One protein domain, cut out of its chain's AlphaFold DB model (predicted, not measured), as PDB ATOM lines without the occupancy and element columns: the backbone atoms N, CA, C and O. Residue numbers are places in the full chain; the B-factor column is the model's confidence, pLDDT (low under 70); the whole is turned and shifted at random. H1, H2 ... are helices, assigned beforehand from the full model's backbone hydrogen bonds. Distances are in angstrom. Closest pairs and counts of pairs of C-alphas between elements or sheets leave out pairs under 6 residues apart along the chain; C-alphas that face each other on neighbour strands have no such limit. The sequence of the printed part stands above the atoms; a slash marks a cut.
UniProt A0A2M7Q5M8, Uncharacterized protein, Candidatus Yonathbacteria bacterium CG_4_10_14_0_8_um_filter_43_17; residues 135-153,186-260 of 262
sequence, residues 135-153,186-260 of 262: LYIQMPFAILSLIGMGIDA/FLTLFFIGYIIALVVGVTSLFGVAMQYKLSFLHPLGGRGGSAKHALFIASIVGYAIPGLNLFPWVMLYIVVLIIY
ATOM      1  N   LEU A 135      12.798 187.162 -33.816       96.38
ATOM      2  CA  LEU A 135      12.892 186.872 -35.248       96.38
ATOM      3  C   LEU A 135      12.394 185.466 -35.604       96.38
ATOM      4  O   LEU A 135      11.702 185.306 -36.604       96.38
ATOM      5  N   TYR A 136      12.754 184.454 -34.812       96.44
ATOM      6  CA  TYR A 136      12.501 183.051 -35.159       96.44
ATOM      7  C   TYR A 136      11.219 182.479 -34.565       96.44
ATOM      8  O   TYR A 136      10.687 181.514 -35.103       96.44
ATOM      9  N   ILE A 137      10.730 183.036 -33.457       94.00
ATOM     10  CA  ILE A 137       9.538 182.519 -32.781       94.00
ATOM     11  C   ILE A 137       8.418 183.542 -32.915       94.00
ATOM     12  O   ILE A 137       7.418 183.286 -33.574       94.00
ATOM     13  N   GLN A 138       8.587 184.729 -32.340       94.25
ATOM     14  CA  GLN A 138       7.489 185.689 -32.223       94.25
ATOM     15  C   GLN A 138       6.987 186.207 -33.580       94.25
ATOM     16  O   GLN A 138       5.780 186.261 -33.805       94.25
ATOM     17  N   MET A 139       7.900 186.581 -34.479       94.75
ATOM     18  CA  MET A 139       7.579 187.219 -35.754       94.75
ATOM     19  C   MET A 139       6.796 186.286 -36.702       94.75
ATOM     20  O   MET A 139       5.746 186.716 -37.181       94.75
ATOM     21  N   PRO A 140       7.171 185.003 -36.894       94.62
ATOM     22  CA  PRO A 140       6.359 184.055 -37.660       94.62
ATOM     23  C   PRO A 140       4.931 183.900 -37.132       94.62
ATOM     24  O   PRO A 140       3.986 183.948 -37.916       94.62
ATOM     25  N   PHE A 141       4.748 183.774 -35.812       93.69
ATOM     26  CA  PHE A 141       3.411 183.644 -35.222       93.69
ATOM     27  C   PHE A 141       2.591 184.935 -35.330       93.69
ATOM     28  O   PHE A 141       1.388 184.873 -35.582       93.69
ATOM     29  N   ALA A 142       3.226 186.103 -35.202       93.56
ATOM     30  CA  ALA A 142       2.566 187.391 -35.401       93.56
ATOM     31  C   ALA A 142       2.119 187.590 -36.862       93.56
ATOM     32  O   ALA A 142       0.989 188.019 -37.100       93.56
ATOM     33  N   ILE A 143       2.959 187.226 -37.840       93.56
ATOM     34  CA  ILE A 143       2.593 187.247 -39.265       93.56
ATOM     35  C   ILE A 143       1.446 186.276 -39.535       93.56
ATOM     36  O   ILE A 143       0.453 186.662 -40.146       93.56
ATOM     37  N   LEU A 144       1.558 185.035 -39.063       90.44
ATOM     38  CA  LEU A 144       0.546 184.002 -39.276       90.44
ATOM     39  C   LEU A 144      -0.808 184.410 -38.682       90.44
ATOM     40  O   LEU A 144      -1.843 184.215 -39.314       90.44
ATOM     41  N   SER A 145      -0.791 185.056 -37.515       93.25
ATOM     42  CA  SER A 145      -1.983 185.626 -36.893       93.25
ATOM     43  C   SER A 145      -2.625 186.706 -37.774       93.25
ATOM     44  O   SER A 145      -3.811 186.620 -38.090       93.25
ATOM     45  N   LEU A 146      -1.846 187.685 -38.247       92.56
ATOM     46  CA  LEU A 146      -2.358 188.759 -39.107       92.56
ATOM     47  C   LEU A 146      -2.870 188.252 -40.456       92.56
ATOM     48  O   LEU A 146      -3.887 188.748 -40.939       92.56
ATOM     49  N   ILE A 147      -2.200 187.260 -41.044       90.62
ATOM     50  CA  ILE A 147      -2.666 186.597 -42.264       90.62
ATOM     51  C   ILE A 147      -3.992 185.883 -41.999       90.62
ATOM     52  O   ILE A 147      -4.927 186.071 -42.768       90.62
ATOM     53  N   GLY A 148      -4.107 185.127 -40.900       87.12
ATOM     54  CA  GLY A 148      -5.355 184.460 -40.517       87.12
ATOM     55  C   GLY A 148      -6.518 185.445 -40.379       87.12
ATOM     56  O   GLY A 148      -7.574 185.238 -40.969       87.12
ATOM     57  N   MET A 149      -6.287 186.571 -39.697       90.69
ATOM     58  CA  MET A 149      -7.274 187.648 -39.569       90.69
ATOM     59  C   MET A 149      -7.636 188.274 -40.923       90.69
ATOM     60  O   MET A 149      -8.806 188.527 -41.194       90.69
ATOM     61  N   GLY A 150      -6.640 188.532 -41.777       87.88
ATOM     62  CA  GLY A 150      -6.849 189.130 -43.095       87.88
ATOM     63  C   GLY A 150      -7.629 188.219 -44.041       87.88
ATOM     64  O   GLY A 150      -8.525 188.689 -44.738       87.88
ATOM     65  N   ILE A 151      -7.324 186.918 -44.035       86.88
ATOM     66  CA  ILE A 151      -8.034 185.909 -44.826       86.88
ATOM     67  C   ILE A 151      -9.470 185.759 -44.323       86.88
ATOM     68  O   ILE A 151     -10.384 185.832 -45.137       86.88
ATOM     69  N   ASP A 152      -9.691 185.616 -43.013       85.81
ATOM     70  CA  ASP A 152     -11.044 185.510 -42.447       85.81
ATOM     71  C   ASP A 152     -11.899 186.736 -42.810       85.81
ATOM     72  O   ASP A 152     -13.007 186.596 -43.331       85.81
ATOM     73  N   ALA A 153     -11.351 187.945 -42.640       87.19
ATOM     74  CA  ALA A 153     -12.038 189.184 -42.991       87.19
ATOM     75  C   ALA A 153     -12.344 189.285 -44.496       87.19
ATOM     76  O   ALA A 153     -13.449 189.678 -44.878       87.19
ATOM     77  N   PHE A 186      -9.817 179.869 -39.458       83.69
ATOM     78  CA  PHE A 186      -8.922 181.026 -39.604       83.69
ATOM     79  C   PHE A 186      -8.930 181.940 -38.370       83.69
ATOM     80  O   PHE A 186      -7.897 182.519 -38.019       83.69
ATOM     81  N   LEU A 187     -10.065 182.024 -37.671       85.19
ATOM     82  CA  LEU A 187     -10.194 182.763 -36.418       85.19
ATOM     83  C   LEU A 187      -9.382 182.106 -35.291       85.19
ATOM     84  O   LEU A 187      -8.638 182.787 -34.581       85.19
ATOM     85  N   THR A 188      -9.462 180.783 -35.148       86.69
ATOM     86  CA  THR A 188      -8.651 180.012 -34.197       86.69
ATOM     87  C   THR A 188      -7.168 180.146 -34.526       86.69
ATOM     88  O   THR A 188      -6.363 180.364 -33.621       86.69
ATOM     89  N   LEU A 189      -6.796 180.113 -35.810       86.00
ATOM     90  CA  LEU A 189      -5.421 180.346 -36.255       86.00
ATOM     91  C   LEU A 189      -4.917 181.739 -35.835       86.00
ATOM     92  O   LEU A 189      -3.805 181.866 -35.312       86.00
ATOM     93  N   PHE A 190      -5.753 182.773 -36.002       91.62
ATOM     94  CA  PHE A 190      -5.466 184.129 -35.528       91.62
ATOM     95  C   PHE A 190      -5.205 184.153 -34.020       91.62
ATOM     96  O   PHE A 190      -4.163 184.667 -33.600       91.62
ATOM     97  N   PHE A 191      -6.108 183.583 -33.214       91.81
ATOM     98  CA  PHE A 191      -5.998 183.607 -31.756       91.81
ATOM     99  C   PHE A 191      -4.815 182.795 -31.238       91.81
ATOM    100  O   PHE A 191      -4.086 183.289 -30.382       91.81
ATOM    101  N   ILE A 192      -4.576 181.591 -31.763       91.12
ATOM    102  CA  ILE A 192      -3.433 180.763 -31.359       91.12
ATOM    103  C   ILE A 192      -2.125 181.490 -31.679       91.12
ATOM    104  O   ILE A 192      -1.278 181.643 -30.796       91.12
ATOM    105  N   GLY A 193      -1.971 181.997 -32.907       91.75
ATOM    106  CA  GLY A 193      -0.776 182.745 -33.302       91.75
ATOM    107  C   GLY A 193      -0.568 183.998 -32.447       91.75
ATOM    108  O   GLY A 193       0.538 184.248 -31.963       91.75
ATOM    109  N   TYR A 194      -1.642 184.747 -32.185       93.81
ATOM    110  CA  TYR A 194      -1.597 185.940 -31.343       93.81
ATOM    111  C   TYR A 194      -1.221 185.614 -29.893       93.81
ATOM    112  O   TYR A 194      -0.343 186.274 -29.340       93.81
ATOM    113  N   ILE A 195      -1.830 184.589 -29.286       95.06
ATOM    114  CA  ILE A 195      -1.542 184.173 -27.907       95.06
ATOM    115  C   ILE A 195      -0.089 183.723 -27.785       95.06
ATOM    116  O   ILE A 195       0.591 184.149 -26.855       95.06
ATOM    117  N   ILE A 196       0.418 182.920 -28.727       94.31
ATOM    118  CA  ILE A 196       1.823 182.493 -28.719       94.31
ATOM    119  C   ILE A 196       2.742 183.714 -28.813       94.31
ATOM    120  O   ILE A 196       3.633 183.874 -27.977       94.31
ATOM    121  N   ALA A 197       2.509 184.609 -29.776       94.62
ATOM    122  CA  ALA A 197       3.323 185.809 -29.945       94.62
ATOM    123  C   ALA A 197       3.276 186.724 -28.706       94.62
ATOM    124  O   ALA A 197       4.309 187.240 -28.278       94.62
ATOM    125  N   LEU A 198       2.101 186.896 -28.092       95.88
ATOM    126  CA  LEU A 198       1.918 187.666 -26.861       95.88
ATOM    127  C   LEU A 198       2.664 187.028 -25.689       95.88
ATOM    128  O   LEU A 198       3.424 187.714 -25.008       95.88
ATOM    129  N   VAL A 199       2.483 185.725 -25.456       96.81
ATOM    130  CA  VAL A 199       3.135 185.006 -24.353       96.81
ATOM    131  C   VAL A 199       4.647 185.081 -24.503       96.81
ATOM    132  O   VAL A 199       5.328 185.419 -23.537       96.81
ATOM    133  N   VAL A 200       5.176 184.843 -25.706       96.50
ATOM    134  CA  VAL A 200       6.613 184.934 -26.006       96.50
ATOM    135  C   VAL A 200       7.138 186.360 -25.815       96.50
ATOM    136  O   VAL A 200       8.181 186.549 -25.186       96.50
ATOM    137  N   GLY A 201       6.414 187.377 -26.290       95.56
ATOM    138  CA  GLY A 201       6.805 188.782 -26.134       95.56
ATOM    139  C   GLY A 201       6.838 189.223 -24.668       95.56
ATOM    140  O   GLY A 201       7.825 189.794 -24.194       95.56
ATOM    141  N   VAL A 202       5.789 188.894 -23.910       96.62
ATOM    142  CA  VAL A 202       5.671 189.223 -22.484       96.62
ATOM    143  C   VAL A 202       6.699 188.457 -21.648       96.62
ATOM    144  O   VAL A 202       7.376 189.058 -20.812       96.62
ATOM    145  N   THR A 203       6.885 187.155 -21.883       97.00
ATOM    146  CA  THR A 203       7.926 186.379 -21.182       97.00
ATOM    147  C   THR A 203       9.325 186.879 -21.512       97.00
ATOM    148  O   THR A 203      10.145 186.983 -20.601       97.00
ATOM    149  N   SER A 204       9.594 187.286 -22.755       97.12
ATOM    150  CA  SER A 204      10.873 187.901 -23.126       97.12
ATOM    151  C   SER A 204      11.114 189.209 -22.367       97.12
ATOM    152  O   SER A 204      12.202 189.426 -21.829       97.12
ATOM    153  N   LEU A 205      10.085 190.052 -22.232       96.81
ATOM    154  CA  LEU A 205      10.146 191.300 -21.465       96.81
ATOM    155  C   LEU A 205      10.491 191.055 -19.986       96.81
ATOM    156  O   LEU A 205      11.389 191.703 -19.434       96.81
ATOM    157  N   PHE A 206       9.817 190.095 -19.345       96.81
ATOM    158  CA  PHE A 206      10.119 189.708 -17.965       96.81
ATOM    159  C   PHE A 206      11.487 189.030 -17.835       96.81
ATOM    160  O   PHE A 206      12.203 189.304 -16.872       96.81
ATOM    161  N   GLY A 207      11.885 188.217 -18.814       96.75
ATOM    162  CA  GLY A 207      13.197 187.576 -18.878       96.75
ATOM    163  C   GLY A 207      14.329 188.599 -18.871       96.75
ATOM    164  O   GLY A 207      15.245 188.502 -18.056       96.75
ATOM    165  N   VAL A 208      14.218 189.654 -19.685       96.62
ATOM    166  CA  VAL A 208      15.164 190.781 -19.673       96.62
ATOM    167  C   VAL A 208      15.176 191.475 -18.314       96.62
ATOM    168  O   VAL A 208      16.245 191.685 -17.734       96.62
ATOM    169  N   ALA A 209      14.007 191.823 -17.767       94.69
ATOM    170  CA  ALA A 209      13.931 192.491 -16.470       94.69
ATOM    171  C   ALA A 209      14.584 191.647 -15.355       94.69
ATOM    172  O   ALA A 209      15.324 192.176 -14.520       94.69
ATOM    173  N   MET A 210      14.371 190.331 -15.375       95.69
ATOM    174  CA  MET A 210      14.972 189.386 -14.439       95.69
ATOM    175  C   MET A 210      16.486 189.262 -14.641       95.69
ATOM    176  O   MET A 210      17.225 189.329 -13.661       95.69
ATOM    177  N   GLN A 211      16.970 189.174 -15.882       95.06
ATOM    178  CA  GLN A 211      18.401 189.112 -16.203       95.06
ATOM    179  C   GLN A 211      19.163 190.348 -15.695       95.06
ATOM    180  O   GLN A 211      20.244 190.232 -15.105       95.06
ATOM    181  N   TYR A 212      18.579 191.540 -15.853       92.94
ATOM    182  CA  TYR A 212      19.134 192.774 -15.294       92.94
ATOM    183  C   TYR A 212      19.130 192.759 -13.760       92.94
ATOM    184  O   TYR A 212      20.130 193.128 -13.139       92.94
ATOM    185  N   LYS A 213      18.052 192.268 -13.137       92.19
ATOM    186  CA  LYS A 213      17.948 192.154 -11.674       92.19
ATOM    187  C   LYS A 213      18.962 191.164 -11.086       92.19
ATOM    188  O   LYS A 213      19.599 191.487 -10.086       92.19
ATOM    189  N   LEU A 214      19.169 190.008 -11.723       93.38
ATOM    190  CA  LEU A 214      20.205 189.024 -11.359       93.38
ATOM    191  C   LEU A 214      21.614 189.613 -11.453       93.38
ATOM    192  O   LEU A 214      22.529 189.216 -10.736       93.38
ATOM    193  N   SER A 215      21.776 190.624 -12.298       88.06
ATOM    194  CA  SER A 215      23.018 191.365 -12.429       88.06
ATOM    195  C   SER A 215      23.141 192.560 -11.481       88.06
ATOM    196  O   SER A 215      24.029 193.394 -11.664       88.06
ATOM    197  N   PHE A 216      22.280 192.654 -10.466       87.19
ATOM    198  CA  PHE A 216      22.230 193.762  -9.506       87.19
ATOM    199  C   PHE A 216      22.034 195.142 -10.156       87.19
ATOM    200  O   PHE A 216      22.467 196.154  -9.608       87.19
ATOM    201  N   LEU A 217      21.393 195.189 -11.327       86.69
ATOM    202  CA  LEU A 217      20.947 196.425 -11.965       86.69
ATOM    203  C   LEU A 217      19.457 196.618 -11.694       86.69
ATOM    204  O   LEU A 217      18.710 195.644 -11.576       86.69
ATOM    205  N   HIS A 218      19.002 197.868 -11.609       89.69
ATOM    206  CA  HIS A 218      17.586 198.163 -11.423       89.69
ATOM    207  C   HIS A 218      16.888 198.352 -12.786       89.69
ATOM    208  O   HIS A 218      16.987 199.428 -13.385       89.69
ATOM    209  N   PRO A 219      16.135 197.349 -13.287       88.31
ATOM    210  CA  PRO A 219      15.484 197.433 -14.598       88.31
ATOM    211  C   PRO A 219      14.382 198.500 -14.649       88.31
ATOM    212  O   PRO A 219      14.121 199.065 -15.697       88.31
ATOM    213  N   LEU A 220      13.771 198.832 -13.511       91.06
ATOM    214  CA  LEU A 220      12.723 199.858 -13.426       91.06
ATOM    215  C   LEU A 220      13.169 201.089 -12.613       91.06
ATOM    216  O   LEU A 220      12.612 202.171 -12.744       91.06
ATOM    217  N   GLY A 221      14.215 200.973 -11.795       87.19
ATOM    218  CA  GLY A 221      14.655 202.038 -10.889       87.19
ATOM    219  C   GLY A 221      15.786 202.922 -11.427       87.19
ATOM    220  O   GLY A 221      16.352 202.702 -12.498       87.19
ATOM    221  N   GLY A 222      16.156 203.924 -10.627       86.88
ATOM    222  CA  GLY A 222      17.386 204.691 -10.819       86.88
ATOM    223  C   GLY A 222      17.303 205.810 -11.861       86.88
ATOM    224  O   GLY A 222      16.286 206.488 -12.020       86.88
ATOM    225  N   ARG A 223      18.431 206.068 -12.536       84.69
ATOM    226  CA  ARG A 223      18.521 207.124 -13.561       84.69
ATOM    227  C   ARG A 223      17.640 206.733 -14.747       84.69
ATOM    228  O   ARG A 223      17.696 205.590 -15.177       84.69
ATOM    229  N   GLY A 224      16.849 207.674 -15.258       90.25
ATOM    230  CA  GLY A 224      15.935 207.398 -16.371       90.25
ATOM    231  C   GLY A 224      14.775 206.468 -16.001       90.25
ATOM    232  O   GLY A 224      14.178 205.886 -16.897       90.25
ATOM    233  N   GLY A 225      14.446 206.320 -14.709       91.50
ATOM    234  CA  GLY A 225      13.371 205.436 -14.250       91.50
ATOM    235  C   GLY A 225      12.040 205.671 -14.968       91.50
ATOM    236  O   GLY A 225      11.387 204.704 -15.341       91.50
ATOM    237  N   SER A 226      11.671 206.924 -15.255       93.38
ATOM    238  CA  SER A 226      10.460 207.242 -16.026       93.38
ATOM    239  C   SER A 226      10.485 206.658 -17.440       93.38
ATOM    240  O   SER A 226       9.508 206.043 -17.845       93.38
ATOM    241  N   ALA A 227      11.599 206.782 -18.167       94.38
ATOM    242  CA  ALA A 227      11.749 206.216 -19.509       94.38
ATOM    243  C   ALA A 227      11.720 204.680 -19.488       94.38
ATOM    244  O   ALA A 227      11.083 204.068 -20.340       94.38
ATOM    245  N   LYS A 228      12.360 204.062 -18.483       94.88
ATOM    246  CA  LYS A 228      12.337 202.605 -18.281       94.88
ATOM    247  C   LYS A 228      10.909 202.099 -18.050       94.88
ATOM    248  O   LYS A 228      10.482 201.176 -18.731       94.88
ATOM    249  N   HIS A 229      10.157 202.732 -17.144       95.38
ATOM    250  CA  HIS A 229       8.758 202.375 -16.883       95.38
ATOM    251  C   HIS A 229       7.864 202.641 -18.091       95.38
ATOM    252  O   HIS A 229       7.058 201.788 -18.442       95.38
ATOM    253  N   ALA A 230       8.015 203.801 -18.737       96.19
ATOM    254  CA  ALA A 230       7.217 204.163 -19.899       96.19
ATOM    255  C   ALA A 230       7.392 203.142 -21.024       96.19
ATOM    256  O   ALA A 230       6.397 202.674 -21.562       96.19
ATOM    257  N   LEU A 231       8.630 202.737 -21.331       96.44
ATOM    258  CA  LEU A 231       8.869 201.712 -22.344       96.44
ATOM    259  C   LEU A 231       8.430 200.326 -21.906       96.44
ATOM    260  O   LEU A 231       7.878 199.612 -22.726       96.44
ATOM    261  N   PHE A 232       8.611 199.956 -20.640       96.25
ATOM    262  CA  PHE A 232       8.115 198.677 -20.136       96.25
ATOM    263  C   PHE A 232       6.589 198.566 -20.290       96.25
ATOM    264  O   PHE A 232       6.083 197.569 -20.799       96.25
ATOM    265  N   ILE A 233       5.854 199.618 -19.914       96.62
ATOM    266  CA  ILE A 233       4.396 199.692 -20.076       96.62
ATOM    267  C   ILE A 233       4.025 199.737 -21.562       96.62
ATOM    268  O   ILE A 233       3.140 199.000 -21.987       96.62
ATOM    269  N   ALA A 234       4.721 200.545 -22.366       96.88
ATOM    270  CA  ALA A 234       4.487 200.617 -23.804       96.88
ATOM    271  C   ALA A 234       4.728 199.266 -24.492       96.88
ATOM    272  O   ALA A 234       3.986 198.927 -25.403       96.88
ATOM    273  N   SER A 235       5.697 198.462 -24.036       96.62
ATOM    274  CA  SER A 235       5.904 197.102 -24.537       96.62
ATOM    275  C   SER A 235       4.731 196.182 -24.210       96.62
ATOM    276  O   SER A 235       4.298 195.435 -25.077       96.62
ATOM    277  N   ILE A 236       4.181 196.252 -22.993       96.06
ATOM    278  CA  ILE A 236       2.998 195.459 -22.618       96.06
ATOM    279  C   ILE A 236       1.802 195.839 -23.494       96.06
ATOM    280  O   ILE A 236       1.150 194.965 -24.059       96.06
ATOM    281  N   VAL A 237       1.539 197.140 -23.648       96.38
ATOM    282  CA  VAL A 237       0.449 197.640 -24.503       96.38
ATOM    283  C   VAL A 237       0.688 197.268 -25.969       96.38
ATOM    284  O   VAL A 237      -0.232 196.835 -26.655       96.38
ATOM    285  N   GLY A 238       1.930 197.385 -26.439       94.62
ATOM    286  CA  GLY A 238       2.333 197.019 -27.791       94.62
ATOM    287  C   GLY A 238       2.104 195.540 -28.093       94.62
ATOM    288  O   GLY A 238       1.580 195.215 -29.152       94.62
ATOM    289  N   TYR A 239       2.410 194.642 -27.154       94.62
ATOM    290  CA  TYR A 239       2.132 193.211 -27.314       94.62
ATOM    291  C   TYR A 239       0.658 192.844 -27.155       94.62
ATOM    292  O   TYR A 239       0.217 191.851 -27.731       94.62
ATOM    293  N   ALA A 240      -0.123 193.652 -26.435       94.38
ATOM    294  CA  ALA A 240      -1.565 193.465 -26.341       94.38
ATOM    295  C   ALA A 240      -2.288 193.764 -27.667       94.38
ATOM    296  O   ALA A 240      -3.398 193.286 -27.870       94.38
ATOM    297  N   ILE A 241      -1.683 194.507 -28.596       93.62
ATOM    298  CA  ILE A 241      -2.294 194.819 -29.893       93.62
ATOM    299  C   ILE A 241      -1.684 193.897 -30.966       93.62
ATOM    300  O   ILE A 241      -0.494 194.030 -31.252       93.62
ATOM    301  N   PRO A 242      -2.462 193.002 -31.614       87.44
ATOM    302  CA  PRO A 242      -1.931 192.010 -32.559       87.44
ATOM    303  C   PRO A 242      -1.036 192.603 -33.654       87.44
ATOM    304  O   PRO A 242       0.062 192.108 -33.891       87.44
ATOM    305  N   GLY A 243      -1.451 193.720 -34.265       89.00
ATOM    306  CA  GLY A 243      -0.668 194.393 -35.308       89.00
ATOM    307  C   GLY A 243       0.641 195.008 -34.807       89.00
ATOM    308  O   GLY A 243       1.649 194.979 -35.509       89.00
ATOM    309  N   LEU A 244       0.663 195.515 -33.572       93.44
ATOM    310  CA  LEU A 244       1.881 196.066 -32.971       93.44
ATOM    311  C   LEU A 244       2.825 194.972 -32.464       93.44
ATOM    312  O   LEU A 244       3.983 195.270 -32.183       93.44
ATOM    313  N   ASN A 245       2.382 193.718 -32.395       91.19
ATOM    314  CA  ASN A 245       3.206 192.585 -31.978       91.19
ATOM    315  C   ASN A 245       4.326 192.262 -32.993       91.19
ATOM    316  O   ASN A 245       5.345 191.674 -32.636       91.19
ATOM    317  N   LEU A 246       4.186 192.728 -34.244       92.31
ATOM    318  CA  LEU A 246       5.262 192.715 -35.240       92.31
ATOM    319  C   LEU A 246       6.435 193.622 -34.866       92.31
ATOM    320  O   LEU A 246       7.521 193.457 -35.402       92.31
ATOM    321  N   PHE A 247       6.245 194.601 -33.986       95.19
ATOM    322  CA  PHE A 247       7.295 195.544 -33.638       95.19
ATOM    323  C   PHE A 247       8.157 195.012 -32.473       95.19
ATOM    324  O   PHE A 247       7.615 194.476 -31.500       95.19
ATOM    325  N   PRO A 248       9.499 195.153 -32.509       95.06
ATOM    326  CA  PRO A 248      10.395 194.587 -31.497       95.06
ATOM    327  C   PRO A 248      10.435 195.428 -30.206       95.06
ATOM    328  O   PRO A 248      11.468 195.985 -29.825       95.06
ATOM    329  N   TRP A 249       9.310 195.523 -29.492       96.50
ATOM    330  CA  TRP A 249       9.167 196.364 -28.296       96.50
ATOM    331  C   TRP A 249      10.209 196.084 -27.206       96.50
ATOM    332  O   TRP A 249      10.766 197.021 -26.630       96.50
ATOM    333  N   VAL A 250      10.520 194.810 -26.951       95.81
ATOM    334  CA  VAL A 250      11.536 194.405 -25.965       95.81
ATOM    335  C   VAL A 250      12.921 194.949 -26.314       95.81
ATOM    336  O   VAL A 250      13.651 195.354 -25.411       95.81
ATOM    337  N   MET A 251      13.278 195.042 -27.597       96.88
ATOM    338  CA  MET A 251      14.568 195.611 -27.995       96.88
ATOM    339  C   MET A 251      14.664 197.093 -27.637       96.88
ATOM    340  O   MET A 251      15.683 197.516 -27.092       96.88
ATOM    341  N   LEU A 252      13.602 197.877 -27.869       96.06
ATOM    342  CA  LEU A 252      13.576 199.286 -27.454       96.06
ATOM    343  C   LEU A 252      13.741 199.430 -25.941       96.06
ATOM    344  O   LEU A 252      14.483 200.298 -25.473       96.06
ATOM    345  N   TYR A 253      13.080 198.561 -25.175       96.38
ATOM    346  CA  TYR A 253      13.238 198.532 -23.728       96.38
ATOM    347  C   TYR A 253      14.694 198.245 -23.327       96.38
ATOM    348  O   TYR A 253      15.256 198.986 -22.517       96.38
ATOM    349  N   ILE A 254      15.354 197.258 -23.947       95.75
ATOM    350  CA  ILE A 254      16.769 196.958 -23.678       95.75
ATOM    351  C   ILE A 254      17.677 198.140 -24.041       95.75
ATOM    352  O   ILE A 254      18.567 198.482 -23.261       95.75
ATOM    353  N   VAL A 255      17.446 198.812 -25.172       95.75
ATOM    354  CA  VAL A 255      18.221 200.003 -25.566       95.75
ATOM    355  C   VAL A 255      18.166 201.073 -24.472       95.75
ATOM    356  O   VAL A 255      19.197 201.630 -24.092       95.75
ATOM    357  N   VAL A 256      16.996 201.313 -23.878       95.31
ATOM    358  CA  VAL A 256      16.872 202.262 -22.762       95.31
ATOM    359  C   VAL A 256      17.553 201.772 -21.487       95.31
ATOM    360  O   VAL A 256      18.137 202.586 -20.765       95.31
ATOM    361  N   LEU A 257      17.574 200.465 -21.224       93.50
ATOM    362  CA  LEU A 257      18.361 199.902 -20.124       93.50
ATOM    363  C   LEU A 257      19.876 200.068 -20.332       93.50
ATOM    364  O   LEU A 257      20.591 200.309 -19.358       93.50
ATOM    365  N   ILE A 258      20.361 199.991 -21.577       92.81
ATOM    366  CA  ILE A 258      21.769 200.232 -21.933       92.81
ATOM    367  C   ILE A 258      22.135 201.710 -21.764       92.81
ATOM    368  O   ILE A 258      23.194 202.014 -21.221       92.81
ATOM    369  N   ILE A 259      21.264 202.633 -22.189       91.00
ATOM    370  CA  ILE A 259      21.491 204.084 -22.062       91.00
ATOM    371  C   ILE A 259      21.479 204.517 -20.585       91.00
ATOM    372  O   ILE A 259      22.224 205.419 -20.182       91.00
ATOM    373  N   TYR A 260      20.669 203.859 -19.749       89.62
ATOM    374  CA  TYR A 260      20.527 204.179 -18.328       89.62
ATOM    375  C   TYR A 260      20.874 203.007 -17.381       89.62
ATOM    376  O   TYR A 260      20.016 202.558 -16.608       89.62
TER     377      TYR A 260
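Overview. This is residues 135 to 153 and 186 to 260 of the 262 residues of an uncharacterized protein of Candidatus Yonathbacteria bacterium CG_4_10_14_0_8_um_filter_43_17 (UniProt A0A2M7Q5M8). A rod of helices is built along one long helix, H2: H1 packs beside its first part, while H3 and H5, side by side, pack on its later part at residues 197 to 208. The short H4 sits between these two groups and touches H1 and H2. The printed part has 94 residues with five named helices, H1 to H5 in chain order, and no named strand; its class is all helix. It is only just compact, close to loose, with a radius of gyration of the C-alphas of 14.8 A and spans of 47 by 21 by 16 A.

Along the chain. H1, residues 135 to 153, is 26.2 A long and begins at C-alpha 135 (12.892, 186.872, -35.248). H2, residues 186 to 214, is 41.4 A long and ends at C-alpha 214 (20.205, 189.024, -11.359). H3 is residues 225 to 240, 22.6 A; H4 is residues 242 to 246, 7.7 A; H5 is residues 249 to 259, 15.8 A, ending at (21.491, 204.084, -22.062).

Arrangement. H2 is the hub. H1 touches it at a shallow tilt of 28 degrees, opposite ways; the closest C-alphas, of Ser 145 and Phe 190, are 4.0 A apart. H2, H3 and H5 form an up-and-down bundle, each helix running against the one before. H2 and H3, a helical hairpin, touch with residues 197 to 205 of H2 alone, closest at the C-alphas of Leu 198 and Tyr 239, 5.6 A. H3 and H5 touch at 11 degrees, a shallow tilt, closest at the C-alphas of Ser 235 and Trp 249, 5.0 A. H1 is apart from H3 and H5. Each O i to N i+4 pair is within hydrogen-bond range in H2, H3 and H5, 12 of 15 in H1, and 0 of 1 in H4, where 1 of 2 O i to N i+3 pairs is.

Size, cuts and confidence. The farthest C-alphas, of Ala 153 and Phe 216, are 48.1 A apart. Residues 154 to 185 are not printed, and C-alphas 153 and 186 are 9.4 A apart across the cut. Of the links printed whole, none is long. No printed residue has a pLDDT under 70.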